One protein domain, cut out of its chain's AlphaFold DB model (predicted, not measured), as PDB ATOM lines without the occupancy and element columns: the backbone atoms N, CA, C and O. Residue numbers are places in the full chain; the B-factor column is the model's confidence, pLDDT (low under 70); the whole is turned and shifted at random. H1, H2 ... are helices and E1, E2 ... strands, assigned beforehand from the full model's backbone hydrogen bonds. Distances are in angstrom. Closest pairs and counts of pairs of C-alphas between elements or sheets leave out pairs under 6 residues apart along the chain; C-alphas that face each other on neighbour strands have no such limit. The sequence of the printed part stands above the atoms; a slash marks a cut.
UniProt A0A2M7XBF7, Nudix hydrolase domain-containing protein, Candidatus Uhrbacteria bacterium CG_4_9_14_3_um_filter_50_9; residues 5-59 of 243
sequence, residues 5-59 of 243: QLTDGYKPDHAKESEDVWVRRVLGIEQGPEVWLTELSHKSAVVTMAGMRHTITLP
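What this domain is: This is residues 5 to 59 of the 243 residues of the protein "Nudix hydrolase domain-containing protein" of Candidatus Uhrbacteria bacterium CG_4_9_14_3_um_filter_50_9 (UniProt A0A2M7XBF7). A small, strongly twisted sheet of three antiparallel strands has one short helix, H1, grazing it, and a long loop at the start of the printed part reaches far from the sheet before it comes back to H1. The sheet is a meander, each strand the antiparallel neighbour of the one before, in the order E1, E2, E3. The printed part has 55 residues, with H1, E1, E2 and E3 in that order along the chain; its class is mixed, helices and strands, with under half of the residues in named elements. It is compact, with a radius of gyration of the C-alphas of 11.5 A, and spans 32 by 25 by 14 A.

How they stand to each other: E2, residues 44 to 49, is the inner strand. E1, residues 35 to 40, is an edge strand and forms a hairpin with E2, antiparallel at 155 degrees; N 36 and O 48 are 2.9 A apart, within hydrogen-bond range. E3, residues 52 to 57, is the other edge strand and forms a hairpin with E2 at 154 degrees; N 54 and O 47 are within hydrogen-bond range at 2.8 A. Residues 5 to 6 pair antiparallel with residues 35 to 36 of E1. H1, residues 19 to 26, is on the sheet but only grazes it, with its residues 20 to 24. H1 and E1 are near each other, with 5 pairs of C-alphas within 10 A. In H1, 3 of 4 O i to N i+4 pairs are within hydrogen-bond range.

Where its parts are: E1 is 14.1 A long from first to last C-alpha, beginning at C-alpha 35 (323.040, 238.242, 238.606). E2 is 15.6 A long. E3, 16.5 A long, ends at C-alpha 57 (322.378, 224.239, 246.901). H1 is 11.1 A long, from C-alpha 19 (309.229, 238.925, 241.087).

The domain as a whole: The two C-alphas farthest apart, those of His 14 and Met 52, are 33.8 A apart. The printed part has no cut. The links E1 to E2 and E2 to E3 are tight, and H1 to E1 is short. Residues 9 to 16 have pLDDT under 70; the mean of the printed part is 83.9.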
ATOM      1  N   GLN A   5     317.727 237.555 233.959       90.62
ATOM      2  CA  GLN A   5     318.384 238.580 234.770       90.62
ATOM      3  C   GLN A   5     317.604 238.766 236.072       90.62
ATOM      4  O   GLN A   5     316.378 238.830 236.039       90.62
ATOM      5  N   LEU A   6     318.309 238.847 237.197       89.12
ATOM      6  CA  LEU A   6     317.725 239.165 238.497       89.12
ATOM      7  C   LEU A   6     318.150 240.580 238.877       89.12
ATOM      8  O   LEU A   6     319.347 240.831 239.068       89.12
ATOM      9  N   THR A   7     317.198 241.509 238.957       80.44
ATOM     10  CA  THR A   7     317.505 242.879 239.366       80.44
ATOM     11  C   THR A   7     317.938 242.923 240.825       80.44
ATOM     12  O   THR A   7     317.599 242.073 241.653       80.44
ATOM     13  N   ASP A   8     318.783 243.903 241.121       71.06
ATOM     14  CA  ASP A   8     319.022 244.319 242.490       71.06
ATOM     15  C   ASP A   8     317.929 245.310 242.904       71.06
ATOM     16  O   ASP A   8     317.422 246.076 242.082       71.06
ATOM     17  N   GLY A   9     317.571 245.313 244.179       58.75
ATOM     18  CA  GLY A   9     316.556 246.219 244.681       58.75
ATOM     19  C   GLY A   9     316.229 245.974 246.142       58.75
ATOM     20  O   GLY A   9     315.792 244.895 246.526       58.75
ATOM     21  N   TYR A  10     316.387 247.017 246.953       55.06
ATOM     22  CA  TYR A  10     315.622 247.164 248.184       55.06
ATOM     23  C   TYR A  10     314.288 247.811 247.819       55.06
ATOM     24  O   TYR A  10     314.273 248.872 247.188       55.06
ATOM     25  N   LYS A  11     313.173 247.203 248.221       57.88
ATOM     26  CA  LYS A  11     311.878 247.882 248.202       57.88
ATOM     27  C   LYS A  11     311.470 248.243 249.628       57.88
ATOM     28  O   LYS A  11     311.684 247.422 250.522       57.88
ATOM     29  N   PRO A  12     310.894 249.442 249.845       50.94
ATOM     30  CA  PRO A  12     310.392 249.837 251.152       50.94
ATOM     31  C   PRO A  12     309.450 248.785 251.743       50.94
ATOM     32  O   PRO A  12     308.830 247.988 251.025       50.94
ATOM     33  N   ASP A  13     309.323 248.799 253.065       47.59
ATOM     34  CA  ASP A  13     308.253 248.084 253.751       47.59
ATOM     35  C   ASP A  13     306.908 248.521 253.140       47.59
ATOM     36  O   ASP A  13     306.706 249.710 252.883       47.59
ATOM     37  N   HIS A  14     306.029 247.556 252.839       48.38
ATOM     38  CA  HIS A  14     304.725 247.736 252.170       48.38
ATOM     39  C   HIS A  14     304.721 247.916 250.636       48.38
ATOM     40  O   HIS A  14     303.657 248.155 250.065       48.38
ATOM     41  N   ALA A  15     305.856 247.785 249.938       57.97
ATOM     42  CA  ALA A  15     305.889 247.735 248.471       57.97
ATOM     43  C   ALA A  15     306.132 246.304 247.953       57.97
ATOM     44  O   ALA A  15     307.096 245.658 248.383       57.97
ATOM     45  N   LYS A  16     305.320 245.847 246.977       66.19
ATOM     46  CA  LYS A  16     305.484 244.542 246.307       66.19
ATOM     47  C   LYS A  16     306.915 244.344 245.851       66.19
ATOM     48  O   LYS A  16     307.355 245.119 244.999       66.19
ATOM     49  N   GLU A  17     307.634 243.328 246.339       70.38
ATOM     50  CA  GLU A  17     308.906 242.924 245.719       70.38
ATOM     51  C   GLU A  17     308.639 242.635 244.234       70.38
ATOM     52  O   GLU A  17     307.631 242.021 243.899       70.38
ATOM     53  N   SER A  18     309.471 243.136 243.310       73.50
ATOM     54  CA  SER A  18     309.340 242.634 241.935       73.50
ATOM     55  C   SER A  18     309.701 241.153 241.945       73.50
ATOM     56  O   SER A  18     310.472 240.707 242.799       73.50
ATOM     57  N   GLU A  19     309.123 240.383 241.025       76.69
ATOM     58  CA  GLU A  19     309.229 238.925 241.087       76.69
ATOM     59  C   GLU A  19     310.685 238.424 241.088       76.69
ATOM     60  O   GLU A  19     311.031 237.425 241.704       76.69
ATOM     61  N   ASP A  20     311.581 239.150 240.437       78.31
ATOM     62  CA  ASP A  20     312.996 238.823 240.356       78.31
ATOM     63  C   ASP A  20     313.808 239.203 241.615       78.31
ATOM     64  O   ASP A  20     314.845 238.588 241.887       78.31
ATOM     65  N   VAL A  21     313.318 240.143 242.436       84.19
ATOM     66  CA  VAL A  21     313.948 240.549 243.709       84.19
ATOM     67  C   VAL A  21     313.767 239.476 244.782       84.19
ATOM     68  O   VAL A  21     314.742 239.091 245.439       84.19
ATOM     69  N   TRP A  22     312.558 238.922 244.940       87.44
ATOM     70  CA  TRP A  22     312.347 237.849 245.919       87.44
ATOM     71  C   TRP A  22     313.123 236.581 245.535       87.44
ATOM     72  O   TRP A  22     313.643 235.883 246.406       87.44
ATOM     73  N   VAL A  23     313.294 236.312 244.234       91.50
ATOM     74  CA  VAL A  23     314.122 235.203 243.737       91.50
ATOM     75  C   VAL A  23     315.578 235.372 244.155       91.50
ATOM     76  O   VAL A  23     316.177 234.429 244.677       91.50
ATOM     77  N   ARG A  24     316.151 236.571 243.989       90.94
ATOM     78  CA  ARG A  24     317.517 236.880 244.445       90.94
ATOM     79  C   ARG A  24     317.678 236.615 245.947       90.94
ATOM     80  O   ARG A  24     318.646 235.975 246.364       90.94
ATOM     81  N   ARG A  25     316.687 237.029 246.741       90.56
ATOM     82  CA  ARG A  25     316.621 236.803 248.192       90.56
ATOM     83  C   ARG A  25     316.532 235.316 248.550       90.56
ATOM     84  O   ARG A  25     317.304 234.841 249.380       90.56
ATOM     85  N   VAL A  26     315.664 234.547 247.892       92.38
ATOM     86  CA  VAL A  26     315.523 233.090 248.090       92.38
ATOM     87  C   VAL A  26     316.794 232.328 247.702       92.38
ATOM     88  O   VAL A  26     317.106 231.294 248.299       92.38
ATOM     89  N   LEU A  27     317.568 232.851 246.750       93.31
ATOM     90  CA  LEU A  27     318.888 232.331 246.394       93.31
ATOM     91  C   LEU A  27     319.983 232.693 247.415       93.31
ATOM     92  O   LEU A  27     321.069 232.123 247.347       93.31
ATOM     93  N   GLY A  28     319.713 233.590 248.369       90.50
ATOM     94  CA  GLY A  28     320.691 234.050 249.358       90.50
ATOM     95  C   GLY A  28     321.777 234.941 248.758       90.50
ATOM     96  O   GLY A  28     322.908 234.930 249.234       90.50
ATOM     97  N   ILE A  29     321.459 235.665 247.681       90.06
ATOM     98  CA  ILE A  29     322.415 236.523 246.982       90.06
ATOM     99  C   ILE A  29     322.252 237.958 247.482       90.06
ATOM    100  O   ILE A  29     321.185 238.554 247.346       90.06
ATOM    101  N   GLU A  30     323.322 238.517 248.044       82.56
ATOM    102  CA  GLU A  30     323.354 239.898 248.533       82.56
ATOM    103  C   GLU A  30     323.202 240.923 247.397       82.56
ATOM    104  O   GLU A  30     323.363 240.608 246.212       82.56
ATOM    105  N   GLN A  31     322.882 242.166 247.758       80.31
ATOM    106  CA  GLN A  31     322.829 243.296 246.827       80.31
ATOM    107  C   GLN A  31     324.201 243.564 246.187       80.31
ATOM    108  O   GLN A  31     325.240 243.195 246.733       80.31
ATOM    109  N   GLY A  32     324.215 244.209 245.022       80.62
ATOM    110  CA  GLY A  32     325.443 244.625 244.349       80.62
ATOM    111  C   GLY A  32     325.571 244.086 242.928       80.62
ATOM    112  O   GLY A  32     325.184 244.779 241.987       80.62
ATOM    113  N   PRO A  33     326.174 242.900 242.713       80.50
ATOM    114  CA  PRO A  33     326.525 242.467 241.368       80.50
ATOM    115  C   PRO A  33     325.285 242.178 240.524       80.50
ATOM    116  O   PRO A  33     324.232 241.786 241.035       80.50
ATOM    117  N   GLU A  34     325.441 242.313 239.211       87.88
ATOM    118  CA  GLU A  34     324.489 241.783 238.245       87.88
ATOM    119  C   GLU A  34     324.461 240.250 238.336       87.88
ATOM    120  O   GLU A  34     325.515 239.600 238.340       87.88
ATOM    121  N   VAL A  35     323.257 239.679 238.414       91.88
ATOM    122  CA  VAL A  35     323.040 238.242 238.606       91.88
ATOM    123  C   VAL A  35     322.144 237.708 237.499       91.88
ATOM    124  O   VAL A  35     321.098 238.276 237.200       91.88
ATOM    125  N   TRP A  36     322.528 236.567 236.936       93.56
ATOM    126  CA  TRP A  36     321.722 235.838 235.961       93.56
ATOM    127  C   TRP A  36     321.438 234.430 236.464       93.56
ATOM    128  O   TRP A  36     322.374 233.660 236.672       93.56
ATOM    129  N   LEU A  37     320.168 234.051 236.608       94.31
ATOM    130  CA  LEU A  37     319.788 232.655 236.814       94.31
ATOM    131  C   LEU A  37     319.906 231.915 235.481       94.31
ATOM    132  O   LEU A  37     319.187 232.207 234.525       94.31
ATOM    133  N   THR A  38     320.829 230.960 235.410       92.75
ATOM    134  CA  THR A  38     321.158 230.259 234.158       92.75
ATOM    135  C   THR A  38     320.624 228.838 234.111       92.75
ATOM    136  O   THR A  38     320.268 228.363 233.033       92.75
ATOM    137  N   GLU A  39     320.550 228.156 235.257       92.81
ATOM    138  CA  GLU A  39     320.028 226.794 235.358       92.81
ATOM    139  C   GLU A  39     319.331 226.574 236.701       92.81
ATOM    140  O   GLU A  39     319.746 227.107 237.730       92.81
ATOM    141  N   LEU A  40     318.300 225.730 236.695       92.50
ATOM    142  CA  LEU A  40     317.610 225.275 237.894       92.50
ATOM    143  C   LEU A  40     317.439 223.757 237.817       92.50
ATOM    144  O   LEU A  40     316.750 223.229 236.945       92.50
ATOM    145  N   SER A  41     318.112 223.048 238.717       88.75
ATOM    146  CA  SER A  41     318.099 221.591 238.803       88.75
ATOM    147  C   SER A  41     317.176 221.120 239.932       88.75
ATOM    148  O   SER A  41     316.363 221.872 240.468       88.75
ATOM    149  N   HIS A  42     317.207 219.830 240.261       84.25
ATOM    150  CA  HIS A  42     316.418 219.250 241.359       84.25
ATOM    151  C   HIS A  42     317.089 219.399 242.731       84.25
ATOM    152  O   HIS A  42     316.489 219.020 243.731       84.25
ATOM    153  N   LYS A  43     318.320 219.927 242.781       87.69
ATOM    154  CA  LYS A  43     319.100 220.122 244.019       87.69
ATOM    155  C   LYS A  43     319.775 221.490 244.115       87.69
ATOM    156  O   LYS A  43     320.273 221.849 245.179       87.69
ATOM    157  N   SER A  44     319.840 222.236 243.018       93.94
ATOM    158  CA  SER A  44     320.615 223.470 242.957       93.94
ATOM    159  C   SER A  44     320.081 224.454 241.928       93.94
ATOM    160  O   SER A  44     319.434 224.063 240.956       93.94
ATOM    161  N   ALA A  45     320.421 225.720 242.127       95.50
ATOM    162  CA  ALA A  45     320.376 226.759 241.111       95.50
ATOM    163  C   ALA A  45     321.807 227.087 240.660       95.50
ATOM    164  O   ALA A  45     322.742 227.020 241.461       95.50
ATOM    165  N   VAL A  46     321.988 227.438 239.389       95.94
ATOM    166  CA  VAL A  46     323.258 227.947 238.863       95.94
ATOM    167  C   VAL A  46     323.061 229.384 238.423       95.94
ATOM    168  O   VAL A  46     322.241 229.669 237.543       95.94
ATOM    169  N   VAL A  47     323.844 230.282 239.010       95.50
ATOM    170  CA  VAL A  47     323.812 231.714 238.715       95.50
ATOM    171  C   VAL A  47     325.137 232.179 238.126       95.50
ATOM    172  O   VAL A  47     326.191 231.645 238.464       95.50
ATOM    173  N   THR A  48     325.095 233.184 237.257       95.19
ATOM    174  CA  THR A  48     326.285 233.916 236.819       95.19
ATOM    175  C   THR A  48     326.315 235.264 237.526       95.19
ATOM    176  O   THR A  48     325.358 236.024 237.408       95.19
ATOM    177  N   MET A  49     327.402 235.560 238.237       92.44
ATOM    178  CA  MET A  49     327.626 236.823 238.944       92.44
ATOM    179  C   MET A  49     328.989 237.374 238.541       92.44
ATOM    180  O   MET A  49     329.981 236.650 238.603       92.44
ATOM    181  N   ALA A  50     329.045 238.626 238.075       86.94
ATOM    182  CA  ALA A  50     330.287 239.249 237.590       86.94
ATOM    183  C   ALA A  50     331.073 238.370 236.578       86.94
ATOM    184  O   ALA A  50     332.297 238.276 236.621       86.94
ATOM    185  N   GLY A  51     330.355 237.674 235.688       87.31
ATOM    186  CA  GLY A  51     330.936 236.778 234.678       87.31
ATOM    187  C   GLY A  51     331.378 235.397 235.188       87.31
ATOM    188  O   GLY A  51     331.774 234.560 234.379       87.31
ATOM    189  N   MET A  52     331.276 235.118 236.489       92.44
ATOM    190  CA  MET A  52     331.618 233.823 237.087       92.44
ATOM    191  C   MET A  52     330.369 232.992 237.378       92.44
ATOM    192  O   MET A  52     329.348 233.518 237.811       92.44
ATOM    193  N   ARG A  53     330.444 231.677 237.145       94.88
ATOM    194  CA  ARG A  53     329.348 230.736 237.425       94.88
ATOM    195  C   ARG A  53     329.444 230.206 238.854       94.88
ATOM    196  O   ARG A  53     330.493 229.714 239.259       94.88
ATOM    197  N   HIS A  54     328.327 230.229 239.569       95.38
ATOM    198  CA  HIS A  54     328.191 229.752 240.941       95.38
ATOM    199  C   HIS A  54     327.034 228.758 241.046       95.38
ATOM    200  O   HIS A  54     325.967 228.978 240.476       95.38
ATOM    201  N   THR A  55     327.234 227.687 241.812       96.25
ATOM    202  CA  THR A  55     326.191 226.698 242.117       96.25
ATOM    203  C   THR A  55     325.722 226.891 243.551       96.25
ATOM    204  O   THR A  55     326.530 226.827 244.474       96.25
ATOM    205  N   ILE A  56     324.419 227.078 243.735       95.69
ATOM    206  CA  ILE A  56     323.776 227.285 245.034       95.69
ATOM    207  C   ILE A  56     322.906 226.065 245.334       95.69
ATOM    208  O   ILE A  56     321.976 225.760 244.585       95.69
ATOM    209  N   THR A  57     323.211 225.346 246.412       94.75
ATOM    210  CA  THR A  57     322.378 224.239 246.901       94.75
ATOM    211  C   THR A  57     321.223 224.792 247.724       94.75
ATOM    212  O   THR A  57     321.435 225.626 248.600       94.75
ATOM    213  N   LEU A  58     320.007 224.319 247.453       93.00
ATOM    214  CA  LEU A  58     318.786 224.835 248.071       93.00
ATOM    215  C   LEU A  58     317.909 223.690 248.600       93.00
ATOM    216  O   LEU A  58     317.916 222.599 248.016       93.00
ATOM    217  N   PRO A  59     317.107 223.926 249.653       93.62
ATOM    218  CA  PRO A  59     316.044 223.012 250.057       93.62
ATOM    219  C   PRO A  59     315.035 222.754 248.929       93.62
ATOM    220  O   PRO A  59     314.808 223.602 248.060       93.62
TER     221      PRO A  59